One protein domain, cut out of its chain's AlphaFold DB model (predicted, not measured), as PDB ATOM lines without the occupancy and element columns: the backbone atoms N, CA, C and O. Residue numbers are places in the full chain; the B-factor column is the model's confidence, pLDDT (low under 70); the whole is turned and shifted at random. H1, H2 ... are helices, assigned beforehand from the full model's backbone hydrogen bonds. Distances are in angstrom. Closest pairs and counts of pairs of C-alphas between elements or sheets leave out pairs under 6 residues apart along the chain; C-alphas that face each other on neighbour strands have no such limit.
ATOM      1  N   ILE A 279     162.456 133.254  99.739       84.94
ATOM      2  CA  ILE A 279     162.417 134.601 100.315       84.94
ATOM      3  C   ILE A 279     163.574 135.430  99.734       84.94
ATOM      4  O   ILE A 279     164.704 134.947  99.594       84.94
ATOM      5  N   ASN A 280     163.283 136.674  99.372       87.88
ATOM      6  CA  ASN A 280     164.264 137.634  98.894       87.88
ATOM      7  C   ASN A 280     165.149 138.129 100.049       87.88
ATOM      8  O   ASN A 280     164.651 138.710 101.012       87.88
ATOM      9  N   SER A 281     166.470 137.959  99.944       87.25
ATOM     10  CA  SER A 281     167.422 138.454 100.951       87.25
ATOM     11  C   SER A 281     167.433 139.982 101.071       87.25
ATOM     12  O   SER A 281     167.781 140.514 102.122       87.25
ATOM     13  N   GLU A 282     167.022 140.685 100.016       87.69
ATOM     14  CA  GLU A 282     166.964 142.147  99.979       87.69
ATOM     15  C   GLU A 282     165.637 142.706 100.523       87.69
ATOM     16  O   GLU A 282     165.544 143.909 100.763       87.69
ATOM     17  N   PHE A 283     164.625 141.858 100.785       91.50
ATOM     18  CA  PHE A 283     163.298 142.297 101.245       91.50
ATOM     19  C   PHE A 283     163.369 143.199 102.483       91.50
ATOM     20  O   PHE A 283     162.744 144.253 102.502       91.50
ATOM     21  N   LEU A 284     164.183 142.844 103.485       90.19
ATOM     22  CA  LEU A 284     164.319 143.641 104.709       90.19
ATOM     23  C   LEU A 284     164.894 145.045 104.452       90.19
ATOM     24  O   LEU A 284     164.579 145.971 105.195       90.19
ATOM     25  N   LYS A 285     165.694 145.229 103.391       90.25
ATOM     26  CA  LYS A 285     166.202 146.550 102.992       90.25
ATOM     27  C   LYS A 285     165.105 147.367 102.310       90.25
ATOM     28  O   LYS A 285     164.941 148.538 102.633       90.25
ATOM     29  N   PHE A 286     164.318 146.750 101.425       89.56
ATOM     30  CA  PHE A 286     163.161 147.408 100.804       89.56
ATOM     31  C   PHE A 286     162.083 147.777 101.834       89.56
ATOM     32  O   PHE A 286     161.573 148.892 101.796       89.56
ATOM     33  N   TYR A 287     161.810 146.896 102.800       92.19
ATOM     34  CA  TYR A 287     160.909 147.165 103.923       92.19
ATOM     35  C   TYR A 287     161.410 148.331 104.786       92.19
ATOM     36  O   TYR A 287     160.646 149.243 105.091       92.19
ATOM     37  N   ALA A 288     162.700 148.353 105.140       92.81
ATOM     38  CA  ALA A 288     163.284 149.453 105.908       92.81
ATOM     39  C   ALA A 288     163.214 150.803 105.167       92.81
ATOM     40  O   ALA A 288     163.027 151.838 105.809       92.81
ATOM     41  N   LEU A 289     163.326 150.805 103.833       91.62
ATOM     42  CA  LEU A 289     163.157 152.004 103.006       91.62
ATOM     43  C   LEU A 289     161.695 152.474 102.965       91.62
ATOM     44  O   LEU A 289     161.444 153.639 103.258       91.62
ATOM     45  N   ASP A 290     160.736 151.589 102.679       92.06
ATOM     46  CA  ASP A 290     159.302 151.931 102.647       92.06
ATOM     47  C   ASP A 290     158.815 152.439 104.019       92.06
ATOM     48  O   ASP A 290     158.181 153.490 104.113       92.06
ATOM     49  N   TYR A 291     159.238 151.781 105.106       91.69
ATOM     50  CA  TYR A 291     158.999 152.232 106.479       91.69
ATOM     51  C   TYR A 291     159.631 153.605 106.771       91.69
ATOM     52  O   TYR A 291     158.994 154.460 107.385       91.69
ATOM     53  N   SER A 292     160.856 153.864 106.295       93.75
ATOM     54  CA  SER A 292     161.492 155.184 106.442       93.75
ATOM     55  C   SER A 292     160.727 156.276 105.688       93.75
ATOM     56  O   SER A 292     160.581 157.379 106.208       93.75
ATOM     57  N   CYS A 293     160.182 155.974 104.504       91.00
ATOM     58  CA  CYS A 293     159.355 156.908 103.737       91.00
ATOM     59  C   CYS A 293     158.006 157.218 104.413       91.00
ATOM     60  O   CYS A 293     157.506 158.334 104.270       91.00
ATOM     61  N   ARG A 294     157.439 156.275 105.178       89.50
ATOM     62  CA  ARG A 294     156.250 156.505 106.024       89.50
ATOM     63  C   ARG A 294     156.575 157.396 107.221       89.50
ATOM     64  O   ARG A 294     155.903 158.391 107.435       89.50
ATOM     65  N   VAL A 295     157.664 157.106 107.939       89.69
ATOM     66  CA  VAL A 295     158.144 157.913 109.086       89.69
ATOM     67  C   VAL A 295     158.549 159.347 108.684       89.69
ATOM     68  O   VAL A 295     158.673 160.216 109.542       89.69
ATOM     69  N   GLN A 296     158.748 159.607 107.388       91.12
ATOM     70  CA  GLN A 296     159.081 160.920 106.820       91.12
ATOM     71  C   GLN A 296     157.904 161.586 106.073       91.12
ATOM     72  O   GLN A 296     158.125 162.538 105.326       91.12
ATOM     73  N   ASP A 297     156.668 161.095 106.242       86.56
ATOM     74  CA  ASP A 297     155.433 161.613 105.617       86.56
ATOM     75  C   ASP A 297     155.473 161.733 104.072       86.56
ATOM     76  O   ASP A 297     154.711 162.496 103.462       86.56
ATOM     77  N   TYR A 298     156.337 160.949 103.411       87.56
ATOM     78  CA  TYR A 298     156.330 160.789 101.951       87.56
ATOM     79  C   TYR A 298     155.220 159.831 101.496       87.56
ATOM     80  O   TYR A 298     154.617 160.040 100.444       87.56
ATOM     81  N   LEU A 299     154.915 158.814 102.309       88.88
ATOM     82  CA  LEU A 299     153.771 157.914 102.143       88.88
ATOM     83  C   LEU A 299     152.726 158.250 103.215       88.88
ATOM     84  O   LEU A 299     152.771 157.733 104.327       88.88
ATOM     85  N   ARG A 300     151.827 159.184 102.884       84.88
ATOM     86  CA  ARG A 300     150.903 159.847 103.831       84.88
ATOM     87  C   ARG A 300     149.656 159.052 104.214       84.88
ATOM     88  O   ARG A 300     148.891 159.514 105.053       84.88
ATOM     89  N   ILE A 301     149.404 157.931 103.547       88.44
ATOM     90  CA  ILE A 301     148.183 157.139 103.715       88.44
ATOM     91  C   ILE A 301     148.513 155.958 104.623       88.44
ATOM     92  O   ILE A 301     149.523 155.282 104.418       88.44
ATOM     93  N   SER A 302     147.690 155.733 105.646       88.12
ATOM     94  CA  SER A 302     147.920 154.664 106.615       88.12
ATOM     95  C   SER A 302     147.708 153.285 105.990       88.12
ATOM     96  O   SER A 302     146.933 153.120 105.049       88.12
ATOM     97  N   ASP A 303     148.343 152.251 106.548       87.50
ATOM     98  CA  ASP A 303     148.140 150.882 106.059       87.50
ATOM     99  C   ASP A 303     146.688 150.406 106.180       87.50
ATOM    100  O   ASP A 303     146.252 149.621 105.349       87.50
ATOM    101  N   GLN A 304     145.915 150.936 107.136       89.69
ATOM    102  CA  GLN A 304     144.488 150.626 107.283       89.69
ATOM    103  C   GLN A 304     143.640 151.240 106.159       89.69
ATOM    104  O   GLN A 304     142.684 150.620 105.707       89.69
ATOM    105  N   GLU A 305     143.991 152.436 105.679       89.88
ATOM    106  CA  GLU A 305     143.357 153.040 104.500       89.88
ATOM    107  C   GLU A 305     143.800 152.321 103.215       89.88
ATOM    108  O   GLU A 305     142.974 152.054 102.344       89.88
ATOM    109  N   LEU A 306     145.076 151.926 103.108       92.06
ATOM    110  CA  LEU A 306     145.567 151.115 101.986       92.06
ATOM    111  C   LEU A 306     144.911 149.723 101.944       92.06
ATOM    112  O   LEU A 306     144.587 149.260 100.858       92.06
ATOM    113  N   ASP A 307     144.643 149.088 103.090       92.19
ATOM    114  CA  ASP A 307     143.890 147.823 103.187       92.19
ATOM    115  C   ASP A 307     142.438 147.941 102.681       92.19
ATOM    116  O   ASP A 307     141.833 146.934 102.299       92.19
ATOM    117  N   LEU A 308     141.857 149.147 102.709       92.19
ATOM    118  CA  LEU A 308     140.539 149.426 102.137       92.19
ATOM    119  C   LEU A 308     140.644 149.659 100.629       92.19
ATOM    120  O   LEU A 308     139.941 148.991  99.877       92.19
ATOM    121  N   TYR A 309     141.559 150.523 100.177       91.06
ATOM    122  CA  TYR A 309     141.729 150.814  98.749       91.06
ATOM    123  C   TYR A 309     142.261 149.626  97.930       91.06
ATOM    124  O   TYR A 309     141.847 149.470  96.785       91.06
ATOM    125  N   ASP A 310     143.112 148.758  98.494       90.81
ATOM    126  CA  ASP A 310     143.498 147.484  97.858       90.81
ATOM    127  C   ASP A 310     142.268 146.591  97.636       90.81
ATOM    128  O   ASP A 310     142.088 146.041  96.551       90.81
ATOM    129  N   ARG A 311     141.385 146.481  98.639       91.50
ATOM    130  CA  ARG A 311     140.169 145.662  98.536       91.50
ATOM    131  C   ARG A 311     139.160 146.259  97.562       91.50
ATOM    132  O   ARG A 311     138.600 145.526  96.759       91.50
ATOM    133  N   GLU A 312     138.944 147.572  97.600       90.56
ATOM    134  CA  GLU A 312     138.082 148.260  96.633       90.56
ATOM    135  C   GLU A 312     138.628 148.119  95.204       90.56
ATOM    136  O   GLU A 312     137.847 147.930  94.272       90.56
ATOM    137  N   TYR A 313     139.954 148.126  95.019       90.75
ATOM    138  CA  TYR A 313     140.585 147.840  93.732       90.75
ATOM    139  C   TYR A 313     140.311 146.400  93.265       90.75
ATOM    140  O   TYR A 313     139.820 146.219  92.149       90.75
ATOM    141  N   GLU A 314     140.543 145.396  94.118       89.38
ATOM    142  CA  GLU A 314     140.251 143.981  93.828       89.38
ATOM    143  C   GLU A 314     138.758 143.732  93.528       89.38
ATOM    144  O   GLU A 314     138.426 143.047  92.560       89.38
ATOM    145  N   GLU A 315     137.849 144.330  94.307       90.75
ATOM    146  CA  GLU A 315     136.395 144.220  94.119       90.75
ATOM    147  C   GLU A 315     135.887 144.996  92.885       90.75
ATOM    148  O   GLU A 315     134.863 144.622  92.309       90.75
ATOM    149  N   SER A 316     136.592 146.044  92.434       88.19
ATOM    150  CA  SER A 316     136.179 146.862  91.279       88.19
ATOM    151  C   SER A 316     136.288 146.154  89.924       88.19
ATOM    152  O   SER A 316     135.648 146.576  88.960       88.19
ATOM    153  N   GLY A 317     137.133 145.121  89.818       86.50
ATOM    154  CA  GLY A 317     137.423 144.438  88.554       86.50
ATOM    155  C   GLY A 317     138.118 145.301  87.487       86.50
ATOM    156  O   GLY A 317     138.098 144.931  86.313       86.50
ATOM    157  N   CYS A 318     138.710 146.446  87.856       88.44
ATOM    158  CA  CYS A 318     139.462 147.291  86.922       88.44
ATOM    159  C   CYS A 318     140.718 146.572  86.392       88.44
ATOM    160  O   CYS A 318     141.365 145.803  87.100       88.44
ATOM    161  N   SER A 319     141.092 146.851  85.142       87.19
ATOM    162  CA  SER A 319     142.249 146.235  84.477       87.19
ATOM    163  C   SER A 319     143.592 146.810  84.937       87.19
ATOM    164  O   SER A 319     144.623 146.139  84.834       87.19
ATOM    165  N   CYS A 320     143.599 148.045  85.447       89.31
ATOM    166  CA  CYS A 320     144.778 148.685  86.015       89.31
ATOM    167  C   CYS A 320     144.422 149.701  87.111       89.31
ATOM    168  O   CYS A 320     143.291 150.179  87.217       89.31
ATOM    169  N   ILE A 321     145.423 150.070  87.913       89.62
ATOM    170  CA  ILE A 321     145.255 150.994  89.041       89.62
ATOM    171  C   ILE A 321     144.835 152.413  88.619       89.62
ATOM    172  O   ILE A 321     144.097 153.059  89.351       89.62
ATOM    173  N   ASP A 322     145.249 152.905  87.445       89.88
ATOM    174  CA  ASP A 322     144.805 154.219  86.953       89.88
ATOM    175  C   ASP A 322     143.306 154.224  86.612       89.88
ATOM    176  O   ASP A 322     142.605 155.143  87.017       89.88
ATOM    177  N   GLU A 323     142.793 153.165  85.972       90.00
ATOM    178  CA  GLU A 323     141.364 153.010  85.648       90.00
ATOM    179  C   GLU A 323     140.478 153.045  86.909       90.00
ATOM    180  O   GLU A 323     139.397 153.635  86.900       90.00
ATOM    181  N   PHE A 324     140.957 152.454  88.007       90.44
ATOM    182  CA  PHE A 324     140.311 152.529  89.318       90.44
ATOM    183  C   PHE A 324     140.375 153.944  89.910       90.44
ATOM    184  O   PHE A 324     139.342 154.524  90.244       90.44
ATOM    185  N   LEU A 325     141.571 154.531  90.002       88.94
ATOM    186  CA  LEU A 325     141.754 155.866  90.578       88.94
ATOM    187  C   LEU A 325     140.926 156.931  89.838       88.94
ATOM    188  O   LEU A 325     140.337 157.801  90.476       88.94
ATOM    189  N   ASP A 326     140.831 156.840  88.512       85.56
ATOM    190  CA  ASP A 326     140.082 157.801  87.703       85.56
ATOM    191  C   ASP A 326     138.564 157.651  87.897       85.56
ATOM    192  O   ASP A 326     137.872 158.655  88.062       85.56
ATOM    193  N   ARG A 327     138.041 156.418  87.993       82.19
ATOM    194  CA  ARG A 327     136.610 156.162  88.262       82.19
ATOM    195  C   ARG A 327     136.152 156.545  89.667       82.19
ATOM    196  O   ARG A 327     135.021 156.991  89.827       82.19
ATOM    197  N   TYR A 328     136.983 156.320  90.684       73.81
ATOM    198  CA  TYR A 328     136.551 156.424  92.084       73.81
ATOM    199  C   TYR A 328     136.985 157.725  92.783       73.81
ATOM    200  O   TYR A 328     136.474 158.020  93.863       73.81
ATOM    201  N   ILE A 329     137.884 158.522  92.185       75.88
ATOM    202  CA  ILE A 329     138.410 159.761  92.800       75.88
ATOM    203  C   ILE A 329     138.107 161.017  91.968       75.88
ATOM    204  O   ILE A 329     137.867 162.070  92.555       75.88
ATOM    205  N   ILE A 330     138.084 160.936  90.631       68.12
ATOM    206  CA  ILE A 330     137.903 162.123  89.767       68.12
ATOM    207  C   ILE A 330     136.416 162.465  89.539       68.12
ATOM    208  O   ILE A 330     136.087 163.618  89.280       68.12
ATOM    209  N   SER A 344     140.412 170.916  92.924       73.62
ATOM    210  CA  SER A 344     140.806 169.875  91.950       73.62
ATOM    211  C   SER A 344     142.307 169.535  92.050       73.62
ATOM    212  O   SER A 344     142.717 168.379  91.946       73.62
ATOM    213  N   VAL A 345     143.131 170.531  92.396       76.00
ATOM    214  CA  VAL A 345     144.568 170.373  92.661       76.00
ATOM    215  C   VAL A 345     144.844 169.453  93.861       76.00
ATOM    216  O   VAL A 345     145.811 168.693  93.830       76.00
ATOM    217  N   ASP A 346     144.021 169.482  94.910       80.38
ATOM    218  CA  ASP A 346     144.181 168.616  96.085       80.38
ATOM    219  C   ASP A 346     143.629 167.204  95.853       80.38
ATOM    220  O   ASP A 346     144.253 166.236  96.291       80.38
ATOM    221  N   VAL A 347     142.560 167.063  95.060       81.94
ATOM    222  CA  VAL A 347     142.090 165.759  94.551       81.94
ATOM    223  C   VAL A 347     143.191 165.085  93.717       81.94
ATOM    224  O   VAL A 347     143.531 163.924  93.951       81.94
ATOM    225  N   ALA A 348     143.832 165.827  92.808       84.19
ATOM    226  CA  ALA A 348     144.942 165.331  91.995       84.19
ATOM    227  C   ALA A 348     146.188 164.968  92.832       84.19
ATOM    228  O   ALA A 348     146.837 163.952  92.564       84.19
ATOM    229  N   LYS A 349     146.519 165.745  93.879       86.38
ATOM    230  CA  LYS A 349     147.568 165.372  94.850       86.38
ATOM    231  C   LYS A 349     147.219 164.066  95.561       86.38
ATOM    232  O   LYS A 349     148.061 163.173  95.603       86.38
ATOM    233  N   PHE A 350     145.996 163.936  96.082       87.62
ATOM    234  CA  PHE A 350     145.550 162.738  96.795       87.62
ATOM    235  C   PHE A 350     145.601 161.493  95.900       87.62
ATOM    236  O   PHE A 350     146.242 160.512  96.276       87.62
ATOM    237  N   ARG A 351     145.051 161.570  94.677       89.62
ATOM    238  CA  ARG A 351     145.145 160.523  93.642       89.62
ATOM    239  C   ARG A 351     146.586 160.038  93.457       89.62
ATOM    240  O   ARG A 351     146.845 158.838  93.451       89.62
ATOM    241  N   ASN A 352     147.534 160.968  93.332       90.06
ATOM    242  CA  ASN A 352     148.939 160.642  93.090       90.06
ATOM    243  C   ASN A 352     149.653 160.089  94.339       90.06
ATOM    244  O   ASN A 352     150.453 159.161  94.211       90.06
ATOM    245  N   CYS A 353     149.337 160.583  95.541       90.56
ATOM    246  CA  CYS A 353     149.820 160.007  96.802       90.56
ATOM    247  C   CYS A 353     149.294 158.581  97.024       90.56
ATOM    248  O   CYS A 353     150.066 157.705  97.423       90.56
ATOM    249  N   LEU A 354     148.017 158.323  96.725       91.25
ATOM    250  CA  LEU A 354     147.420 156.991  96.818       91.25
ATOM    251  C   LEU A 354     148.023 156.038  95.787       91.25
ATOM    252  O   LEU A 354     148.478 154.960  96.163       91.25
ATOM    253  N   LYS A 355     148.151 156.468  94.524       92.75
ATOM    254  CA  LYS A 355     148.846 155.700  93.483       92.75
ATOM    255  C   LYS A 355     150.255 155.298  93.916       92.75
ATOM    256  O   LYS A 355     150.627 154.139  93.776       92.75
ATOM    257  N   LEU A 356     151.038 156.239  94.452       93.19
ATOM    258  CA  LEU A 356     152.404 155.972  94.904       93.19
ATOM    259  C   LEU A 356     152.444 154.976  96.074       93.19
ATOM    260  O   LEU A 356     153.286 154.082  96.071       93.19
ATOM    261  N   SER A 357     151.524 155.106  97.033       92.69
ATOM    262  CA  SER A 357     151.469 154.268  98.240       92.69
ATOM    263  C   SER A 357     151.010 152.836  97.941       92.69
ATOM    264  O   SER A 357     151.605 151.879  98.433       92.69
ATOM    265  N   LEU A 358     150.008 152.669  97.070       92.50
ATOM    266  CA  LEU A 358     149.581 151.357  96.575       92.50
ATOM    267  C   LEU A 358     150.695 150.704  95.738       92.50
ATOM    268  O   LEU A 358     151.038 149.547  95.965       92.50
ATOM    269  N   LEU A 359     151.349 151.450  94.836       92.56
ATOM    270  CA  LEU A 359     152.459 150.921  94.034       92.56
ATOM    271  C   LEU A 359     153.701 150.561  94.869       92.56
ATOM    272  O   LEU A 359     154.359 149.569  94.544       92.56
ATOM    273  N   SER A 360     154.043 151.311  95.927       92.62
ATOM    274  CA  SER A 360     155.172 150.950  96.802       92.62
ATOM    275  C   SER A 360     154.868 149.662  97.568       92.62
ATOM    276  O   SER A 360     155.681 148.736  97.550       92.62
ATOM    277  N   ARG A 361     153.653 149.551  98.117       90.88
ATOM    278  CA  ARG A 361     153.131 148.373  98.818       90.88
ATOM    279  C   ARG A 361     153.064 147.136  97.915       90.88
ATOM    280  O   ARG A 361     153.626 146.102  98.270       90.88
ATOM    281  N   HIS A 362     152.481 147.238  96.718       90.81
ATOM    282  CA  HIS A 362     152.443 146.144  95.731       90.81
ATOM    283  C   HIS A 362     153.854 145.707  95.333       90.81
ATOM    284  O   HIS A 362     154.159 144.515  95.310       90.81
ATOM    285  N   LYS A 363     154.759 146.661  95.072       90.88
ATOM    286  CA  LYS A 363     156.162 146.365  94.753       90.88
ATOM    287  C   LYS A 363     156.883 145.684  95.919       90.88
ATOM    288  O   LYS A 363     157.667 144.770  95.670       90.88
ATOM    289  N   LEU A 364     156.626 146.097  97.159       90.50
ATOM    290  CA  LEU A 364     157.212 145.516  98.366       90.50
ATOM    291  C   LEU A 364     156.773 144.054  98.547       90.50
ATOM    292  O   LEU A 364     157.634 143.183  98.682       90.50
ATOM    293  N   TRP A 365     155.469 143.770  98.453       88.31
ATOM    294  CA  TRP A 365     154.921 142.411  98.556       88.31
ATOM    295  C   TRP A 365     155.376 141.498  97.410       88.31
ATOM    296  O   TRP A 365     155.872 140.399  97.665       88.31
ATOM    297  N   ASN A 366     155.345 141.982  96.164       87.56
ATOM    298  CA  ASN A 366     155.855 141.245  94.998       87.56
ATOM    299  C   ASN A 366     157.371 140.965  95.069       87.56
ATOM    300  O   ASN A 366     157.868 140.089  94.366       87.56
ATOM    301  N   ASN A 367     158.116 141.672  95.927       85.75
ATOM    302  CA  ASN A 367     159.534 141.418  96.188       85.75
ATOM    303  C   ASN A 367     159.802 140.547  97.430       85.75
ATOM    304  O   ASN A 367     160.975 140.311  97.723       85.75
ATOM    305  N   VAL A 368     158.789 140.036  98.145       89.81
ATOM    306  CA  VAL A 368     158.985 139.085  99.263       89.81
ATOM    307  C   VAL A 368     159.485 137.736  98.754       89.81
ATOM    308  O   VAL A 368     160.449 137.186  99.291       89.81
ATOM    309  N   ILE A 369     158.832 137.196  97.721       86.94
ATOM    310  CA  ILE A 369     159.080 135.852  97.193       86.94
ATOM    311  C   ILE A 369     159.709 135.973  95.807       86.94
ATOM    312  O   ILE A 369     159.070 136.398  94.851       86.94
ATOM    313  N   LEU A 370     160.969 135.556  95.686       83.31
ATOM    314  CA  LEU A 370     161.611 135.380  94.389       83.31
ATOM    315  C   LEU A 370     161.100 134.091  93.730       83.31
ATOM    316  O   LEU A 370     161.001 133.061  94.416       83.31
ATOM    317  N   PRO A 371     160.871 134.098  92.403       80.50
ATOM    318  CA  PRO A 371     160.493 132.895  91.679       80.50
ATOM    319  C   PRO A 371     161.563 131.788  91.794       80.50
ATOM    320  O   PRO A 371     162.733 132.054  92.130       80.50
TER     321      PRO A 371
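Overview. This is residues 279 to 330 and 344 to 371 of the 446 residues of the protein "DEBR0S1_11034g1_1" of Dekkera bruxellensis (UniProt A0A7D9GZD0). One long helix, H4, makes the backbone of this domain, with H1 beside its last part and H3 beside its first half. H2 begins over H4 beyond its midpoint and stands at a right angle to it, reaching away on the side opposite H1. The printed part has 80 residues with four named helices, in the order H1, H2, H3, H4, and no named strand; the class is all helix. It is only just compact, close to loose, with a radius of gyration of the C-alphas of 13.6 A, and the C-alphas span 40 by 30 by 18 A.

Along the chain. Find C-alpha 344 at (140.806, 169.875, 91.950); from there H4, residues 344 to 366, runs 32.5 A to C-alpha 366 at (155.855, 141.245, 94.998). Go back to C-alpha 283 at (163.298, 142.297, 101.245), where H1, residues 283 to 295, begins; it is 18.2 A long. Next along the chain comes H2, residues 303 to 316, 19.4 A from first to last C-alpha. H3 follows with residues 321 to 329 and is 11.7 A long.

Arrangement. Begin with H4, the hub, which touches the three other helices. Look at its residues 360 to 364, which alone touch H1: the closest C-alphas are those of Phe 286 and Leu 364, 6.7 A apart. H1 and H4 run opposite ways at a shallow tilt of 23 degrees. Then look at residues 347 to 355 of H4, which alone touch H3; the closest C-alphas, of Leu 325 and Arg 351, are 6.5 A apart. H3 and H4 run opposite ways at 38 degrees, a tilt only just steep. H2 only just touches H4, with 3 pairs of C-alphas within 8 A, through residues 306 to 310 of H2 and 357 to 358 of H4; the closest C-alphas are those of Leu 306 and Leu 358, 6.7 A apart, and the helices are about perpendicular at 90 degrees. Residues 313 to 316 of H2 only just touch H3, also with 3 pairs within 8 A; the closest C-alphas are those of Tyr 313 and Phe 324, 6.4 A apart, and the two helices are about perpendicular at 80 degrees. H1 is apart from both H2 and H3. In the backbones of H1, H3 and H4 every O i to N i+4 pair is within hydrogen-bond range; in H2 it is 9 of 10.

Size, cuts and confidence. The two C-alphas farthest apart are those of Ile 279 and Ser 344, 42.2 A, while the first and last printed C-alphas, of Ile 279 and Pro 371, are 9.0 A apart. Look for the cut after residue 330: residues 331 to 343 are not printed, and C-alphas 330 and 344 are 8.6 A apart across it. Of the links that are printed whole, H2 to H3 is tight and H1 to H2 is short. The mean pLDDT of the printed part is 88.2, and residue 330 is the one printed residue under 70.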